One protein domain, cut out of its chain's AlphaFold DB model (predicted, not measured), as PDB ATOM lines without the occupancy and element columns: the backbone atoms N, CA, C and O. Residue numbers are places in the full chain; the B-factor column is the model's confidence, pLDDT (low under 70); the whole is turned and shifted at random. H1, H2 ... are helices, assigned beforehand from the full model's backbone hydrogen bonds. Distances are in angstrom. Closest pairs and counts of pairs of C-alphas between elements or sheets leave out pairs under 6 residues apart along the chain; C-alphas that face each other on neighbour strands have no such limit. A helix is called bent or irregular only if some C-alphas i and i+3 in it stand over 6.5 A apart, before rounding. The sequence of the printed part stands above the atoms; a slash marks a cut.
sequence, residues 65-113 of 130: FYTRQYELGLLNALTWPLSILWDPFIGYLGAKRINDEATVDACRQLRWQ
ATOM      1  N   PHE A  65     166.357 154.339 158.347       85.00
ATOM      2  CA  PHE A  65     165.873 154.680 159.695       85.00
ATOM      3  C   PHE A  65     166.836 154.215 160.798       85.00
ATOM      4  O   PHE A  65     167.132 154.963 161.733       85.00
ATOM      5  N   TYR A  66     167.391 153.006 160.673       84.44
ATOM      6  CA  TYR A  66     168.339 152.451 161.645       84.44
ATOM      7  C   TYR A  66     169.644 153.257 161.746       84.44
ATOM      8  O   TYR A  66     170.243 153.371 162.826       84.44
ATOM      9  N   THR A  67     170.064 153.844 160.623       85.94
ATOM     10  CA  THR A  67     171.275 154.666 160.488       85.94
ATOM     11  C   THR A  67     171.031 156.165 160.665       85.94
ATOM     12  O   THR A  67     171.925 156.962 160.387       85.94
ATOM     13  N   ARG A  68     169.854 156.559 161.180       86.44
ATOM     14  CA  ARG A  68     169.457 157.961 161.430       86.44
ATOM     15  C   ARG A  68     169.418 158.834 160.165       86.44
ATOM     16  O   ARG A  68     169.529 160.052 160.250       86.44
ATOM     17  N   GLN A  69     169.241 158.224 158.998       84.56
ATOM     18  CA  GLN A  69     169.050 158.897 157.712       84.56
ATOM     19  C   GLN A  69     167.550 158.965 157.394       84.56
ATOM     20  O   GLN A  69     167.061 158.315 156.475       84.56
ATOM     21  N   TYR A  70     166.792 159.717 158.197       83.56
ATOM     22  CA  TYR A  70     165.321 159.723 158.146       83.56
ATOM     23  C   TYR A  70     164.748 160.189 156.803       83.56
ATOM     24  O   TYR A  70     163.746 159.648 156.345       83.56
ATOM     25  N   GLU A  71     165.404 161.150 156.155       85.12
ATOM     26  CA  GLU A  71     164.989 161.676 154.849       85.12
ATOM     27  C   GLU A  71     165.062 160.600 153.762       85.12
ATOM     28  O   GLU A  71     164.118 160.403 152.997       85.12
ATOM     29  N   LEU A  72     166.161 159.841 153.753       81.69
ATOM     30  CA  LEU A  72     166.337 158.705 152.853       81.69
ATOM     31  C   LEU A  72     165.402 157.556 153.229       81.69
ATOM     32  O   LEU A  72     164.836 156.931 152.344       81.69
ATOM     33  N   GLY A  73     165.156 157.333 154.522       83.00
ATOM     34  CA  GLY A  73     164.193 156.336 154.994       83.00
ATOM     35  C   GLY A  73     162.779 156.607 154.490       83.00
ATOM     36  O   GLY A  73     162.125 155.699 153.981       83.00
ATOM     37  N   LEU A  74     162.322 157.860 154.553       85.50
ATOM     38  CA  LEU A  74     161.014 158.242 154.028       85.50
ATOM     39  C   LEU A  74     160.939 158.048 152.509       85.50
ATOM     40  O   LEU A  74     159.964 157.490 152.007       85.50
ATOM     41  N   LEU A  75     161.981 158.450 151.776       85.50
ATOM     42  CA  LEU A  75     162.048 158.242 150.331       85.50
ATOM     43  C   LEU A  75     162.049 156.748 149.971       85.50
ATOM     44  O   LEU A  75     161.360 156.337 149.039       85.50
ATOM     45  N   ASN A  76     162.774 155.925 150.726       85.81
ATOM     46  CA  ASN A  76     162.881 154.485 150.498       85.81
ATOM     47  C   ASN A  76     161.582 153.746 150.833       85.81
ATOM     48  O   ASN A  76     161.239 152.795 150.134       85.81
ATOM     49  N   ALA A  77     160.826 154.215 151.825       85.31
ATOM     50  CA  ALA A  77     159.480 153.729 152.110       85.31
ATOM     51  C   ALA A  77     158.498 154.059 150.972       85.31
ATOM     52  O   ALA A  77     157.738 153.193 150.545       85.31
ATOM     53  N   LEU A  78     158.539 155.285 150.435       87.38
ATOM     54  CA  LEU A  78     157.661 155.720 149.336       87.38
ATOM     55  C   LEU A  78     157.993 155.050 147.995       87.38
ATOM     56  O   LEU A  78     157.113 154.856 147.163       87.38
ATOM     57  N   THR A  79     159.265 154.718 147.781       86.88
ATOM     58  CA  THR A  79     159.767 154.070 146.557       86.88
ATOM     59  C   THR A  79     159.857 152.549 146.679       86.88
ATOM     60  O   THR A  79     160.367 151.884 145.779       86.88
ATOM     61  N   TRP A  80     159.359 151.967 147.770       84.69
ATOM     62  CA  TRP A  80     159.314 150.521 147.939       84.69
ATOM     63  C   TRP A  80     158.349 149.893 146.910       84.69
ATOM     64  O   TRP A  80     157.265 150.435 146.690       84.69
ATOM     65  N   PRO A  81     158.705 148.777 146.244       87.81
ATOM     66  CA  PRO A  81     159.838 147.883 146.510       87.81
ATOM     67  C   PRO A  81     161.138 148.223 145.763       87.81
ATOM     68  O   PRO A  81     162.140 147.537 145.945       87.81
ATOM     69  N   LEU A  82     161.158 149.262 144.927       86.69
ATOM     70  CA  LEU A  82     162.332 149.622 144.125       86.69
ATOM     71  C   LEU A  82     163.548 149.973 145.006       86.69
ATOM     72  O   LEU A  82     164.684 149.674 144.641       86.69
ATOM     73  N   SER A  83     163.307 150.507 146.207       82.88
ATOM     74  CA  SER A  83     164.337 150.847 147.198       82.88
ATOM     75  C   SER A  83     165.190 149.681 147.701       82.88
ATOM     76  O   SER A  83     166.296 149.912 148.192       82.88
ATOM     77  N   ILE A  84     164.759 148.433 147.492       85.00
ATOM     78  CA  ILE A  84     165.541 147.224 147.797       85.00
ATOM     79  C   ILE A  84     166.881 147.205 147.041       85.00
ATOM     80  O   ILE A  84     167.850 146.624 147.529       85.00
ATOM     81  N   LEU A  85     166.975 147.862 145.877       86.50
ATOM     82  CA  LEU A  85     168.202 147.876 145.079       86.50
ATOM     83  C   LEU A  85     169.330 148.713 145.703       86.50
ATOM     84  O   LEU A  85     170.497 148.439 145.424       86.50
ATOM     85  N   TRP A  86     169.023 149.722 146.526       83.94
ATOM     86  CA  TRP A  86     170.039 150.643 147.056       83.94
ATOM     87  C   TRP A  86     170.011 150.819 148.575       83.94
ATOM     88  O   TRP A  86     171.076 151.014 149.163       83.94
ATOM     89  N   ASP A  87     168.857 150.721 149.242       85.06
ATOM     90  CA  ASP A  87     168.778 150.950 150.692       85.06
ATOM     91  C   ASP A  87     169.605 149.956 151.526       85.06
ATOM     92  O   ASP A  87     170.261 150.404 152.466       85.06
ATOM     93  N   PRO A  88     169.714 148.653 151.189       85.06
ATOM     94  CA  PRO A  88     170.602 147.745 151.922       85.06
ATOM     95  C   PRO A  88     172.067 148.199 151.906       85.06
ATOM     96  O   PRO A  88     172.770 148.103 152.915       85.06
ATOM     97  N   PHE A  89     172.531 148.737 150.774       86.75
ATOM     98  CA  PHE A  89     173.893 149.245 150.628       86.75
ATOM     99  C   PHE A  89     174.087 150.565 151.387       86.75
ATOM    100  O   PHE A  89     175.075 150.722 152.109       86.75
ATOM    101  N   ILE A  90     173.127 151.488 151.288       83.94
ATOM    102  CA  ILE A  90     173.145 152.759 152.029       83.94
ATOM    103  C   ILE A  90     173.091 152.508 153.544       83.94
ATOM    104  O   ILE A  90     173.892 153.076 154.288       83.94
ATOM    105  N   GLY A  91     172.223 151.603 154.002       84.62
ATOM    106  CA  GLY A  91     172.111 151.187 155.398       84.62
ATOM    107  C   GLY A  91     173.395 150.540 155.921       84.62
ATOM    108  O   GLY A  91     173.870 150.887 157.004       84.62
ATOM    109  N   TYR A  92     174.028 149.663 155.137       87.88
ATOM    110  CA  TYR A  92     175.332 149.090 155.487       87.88
ATOM    111  C   TYR A  92     176.397 150.179 155.693       87.88
ATOM    112  O   TYR A  92     177.078 150.215 156.725       87.88
ATOM    113  N   LEU A  93     176.526 151.094 154.726       88.31
ATOM    114  CA  LEU A  93     177.506 152.178 154.785       88.31
ATOM    115  C   LEU A  93     177.221 153.150 155.932       88.31
ATOM    116  O   LEU A  93     178.154 153.575 156.612       88.31
ATOM    117  N   GLY A  94     175.951 153.469 156.184       85.12
ATOM    118  CA  GLY A  94     175.537 154.338 157.281       85.12
ATOM    119  C   GLY A  94     175.882 153.751 158.648       85.12
ATOM    120  O   GLY A  94     176.425 154.449 159.502       85.12
ATOM    121  N   ALA A  95     175.639 152.454 158.848       86.25
ATOM    122  CA  ALA A  95     175.984 151.776 160.093       86.25
ATOM    123  C   ALA A  95     177.499 151.714 160.303       86.25
ATOM    124  O   ALA A  95     177.975 151.952 161.414       86.25
ATOM    125  N   LYS A  96     178.262 151.456 159.234       88.88
ATOM    126  CA  LYS A  96     179.724 151.491 159.286       88.88
ATOM    127  C   LYS A  96     180.238 152.884 159.651       88.88
ATOM    128  O   LYS A  96     181.070 152.997 160.540       88.88
ATOM    129  N   ARG A  97     179.691 153.939 159.038       86.94
ATOM    130  CA  ARG A  97     180.082 155.325 159.327       86.94
ATOM    131  C   ARG A  97     179.867 155.693 160.797       86.94
ATOM    132  O   ARG A  97     180.770 156.239 161.413       86.94
ATOM    133  N   ILE A  98     178.715 155.333 161.370       87.38
ATOM    134  CA  ILE A  98     178.415 155.581 162.793       87.38
ATOM    135  C   ILE A  98     179.414 154.857 163.710       87.38
ATOM    136  O   ILE A  98     179.804 155.396 164.743       87.38
ATOM    137  N   ASN A  99     179.834 153.642 163.351       90.25
ATOM    138  CA  ASN A  99     180.844 152.912 164.118       90.25
ATOM    139  C   ASN A  99     182.234 153.544 163.986       90.25
ATOM    140  O   ASN A  99     182.933 153.672 164.989       90.25
ATOM    141  N   ASP A 100     182.623 153.960 162.780       89.25
ATOM    142  CA  ASP A 100     183.902 154.628 162.529       89.25
ATOM    143  C   ASP A 100     183.984 155.953 163.321       89.25
ATOM    144  O   ASP A 100     184.982 156.216 163.990       89.25
ATOM    145  N   GLU A 101     182.912 156.755 163.319       88.81
ATOM    146  CA  GLU A 101     182.792 157.987 164.117       88.81
ATOM    147  C   GLU A 101     182.930 157.696 165.624       88.81
ATOM    148  O   GLU A 101     183.759 158.305 166.302       88.81
ATOM    149  N   ALA A 102     182.202 156.699 166.138       89.00
ATOM    150  CA  ALA A 102     182.265 156.315 167.549       89.00
ATOM    151  C   ALA A 102     183.654 155.806 167.977       89.00
ATOM    152  O   ALA A 102     184.112 156.093 169.084       89.00
ATOM    153  N   THR A 103     184.343 155.089 167.086       89.94
ATOM    154  CA  THR A 103     185.718 154.605 167.287       89.94
ATOM    155  C   THR A 103     186.681 155.784 167.453       89.94
ATOM    156  O   THR A 103     187.491 155.812 168.382       89.94
ATOM    157  N   VAL A 104     186.580 156.791 166.580       88.88
ATOM    158  CA  VAL A 104     187.425 157.993 166.636       88.88
ATOM    159  C   VAL A 104     187.160 158.795 167.908       88.88
ATOM    160  O   VAL A 104     188.113 159.233 168.561       88.88
ATOM    161  N   ASP A 105     185.896 158.959 168.289       89.94
ATOM    162  CA  ASP A 105     185.519 159.696 169.495       89.94
ATOM    163  C   ASP A 105     186.016 159.001 170.768       89.94
ATOM    164  O   ASP A 105     186.654 159.639 171.612       89.94
ATOM    165  N   ALA A 106     185.841 157.681 170.870       89.75
ATOM    166  CA  ALA A 106     186.367 156.890 171.982       89.75
ATOM    167  C   ALA A 106     187.901 156.976 172.067       89.75
ATOM    168  O   ALA A 106     188.470 157.212 173.135       89.75
ATOM    169  N   CYS A 107     188.588 156.873 170.929       90.88
ATOM    170  CA  CYS A 107     190.040 157.005 170.853       90.88
ATOM    171  C   CYS A 107     190.526 158.394 171.289       90.88
ATOM    172  O   CYS A 107     191.498 158.525 172.041       90.88
ATOM    173  N   ARG A 108     189.823 159.452 170.867       90.12
ATOM    174  CA  ARG A 108     190.089 160.827 171.296       90.12
ATOM    175  C   ARG A 108     189.932 160.953 172.809       90.12
ATOM    176  O   ARG A 108     190.807 161.531 173.454       90.12
ATOM    177  N   GLN A 109     188.866 160.395 173.375       89.56
ATOM    178  CA  GLN A 109     188.592 160.442 174.810       89.56
ATOM    179  C   GLN A 109     189.659 159.707 175.631       89.56
ATOM    180  O   GLN A 109     190.173 160.269 176.599       89.56
ATOM    181  N   LEU A 110     190.092 158.521 175.199       89.25
ATOM    182  CA  LEU A 110     191.197 157.801 175.843       89.25
ATOM    183  C   LEU A 110     192.515 158.585 175.788       89.25
ATOM    184  O   LEU A 110     193.241 158.658 176.779       89.25
ATOM    185  N   ARG A 111     192.830 159.219 174.650       88.50
ATOM    186  CA  ARG A 111     194.016 160.087 174.526       88.50
ATOM    187  C   ARG A 111     193.930 161.304 175.458       88.50
ATOM    188  O   ARG A 111     194.949 161.714 176.012       88.50
ATOM    189  N   TRP A 112     192.745 161.886 175.663       85.19
ATOM    190  CA  TRP A 112     192.537 162.953 176.653       85.19
ATOM    191  C   TRP A 112     192.766 162.474 178.087       85.19
ATOM    192  O   TRP A 112     193.493 163.137 178.823       85.19
ATOM    193  N   GLN A 113     192.229 161.312 178.454       88.94
ATOM    194  CA  GLN A 113     192.405 160.733 179.789       88.94
ATOM    195  C   GLN A 113     193.875 160.427 180.090       88.94
ATOM    196  O   GLN A 113     194.387 160.828 181.133       88.94
TER     197      GLN A 113
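What this domain is: This is residues 65 to 113 of the 130 residues of an uncharacterized protein of Deltaproteobacteria bacterium RBG_13_61_14 (UniProt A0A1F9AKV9). Picture a hook with one long arm: the long helix H3 makes the long arm, the short helix H2 sits at the turn, and H1 folds back beside the beginning of H3 as the short arm. The two arms are only loosely joined, residues 65 to 69 fold into the opening between them, and the far part of the long arm, residues 99 to 113, sticks out alone. The printed part has 49 residues with three named helices, in the order H1, H2, H3, and no named strand; its class is all helix. The whole is only just extended, close to loose, with a radius of gyration of the C-alphas of 14.7 A, and it spans 48 by 16 by 9 A, with H3 making the length.

How they stand to each other: Go along from Phe 65 and you first reach H1, residues 70 to 78. Look next at H2, residues 82 to 85: it is close to H1 but not clearly touching, and the closest C-alphas, those of Asn 76 and Ser 83, are 5.1 A apart. Then comes H3, residues 87 to 113, which meets H2 only through their link. H1 and H3 are close but not clearly touching, with 1 pair of C-alphas within 8 A, those of Asn 76 and Asp 87 at 6.9 A. Their lines stand at a shallow tilt of 14 degrees, and they run opposite ways. Read the backbone N and O atoms of H1 and H3 and you will find every O i to N i+4 pair within hydrogen-bond range. H2 is too short for such a pair, and its 1 pair of O i and N i+3 is within range.

Where its parts are: Find C-alpha 70 at (165.321, 159.723, 158.146); from there H1 runs 12.3 A to C-alpha 78. H2 goes from Leu 82 to Leu 85 and is neither bent nor irregular, but only just: C-alphas 82 and 85 are 6.2 A apart. Find C-alpha 87 at (168.778, 150.950, 150.692), where H3 begins; it runs 38.7 A to C-alpha 113 at (192.405, 160.733, 179.789).

The domain as a whole: Look for the two C-alphas farthest apart, those of Pro 81 and Gln 113, at 48.3 A. Residues 99 to 113, which belong to H3, stand free; without them the body has 34 residues and spans 25 by 17 by 9 A. The links from H1 to H2 and from H2 to H3 are tight, and the printed part has no cut. In the B-factor column the mean pLDDT of the printed part of this model is 86.7, and no printed residue is under 70.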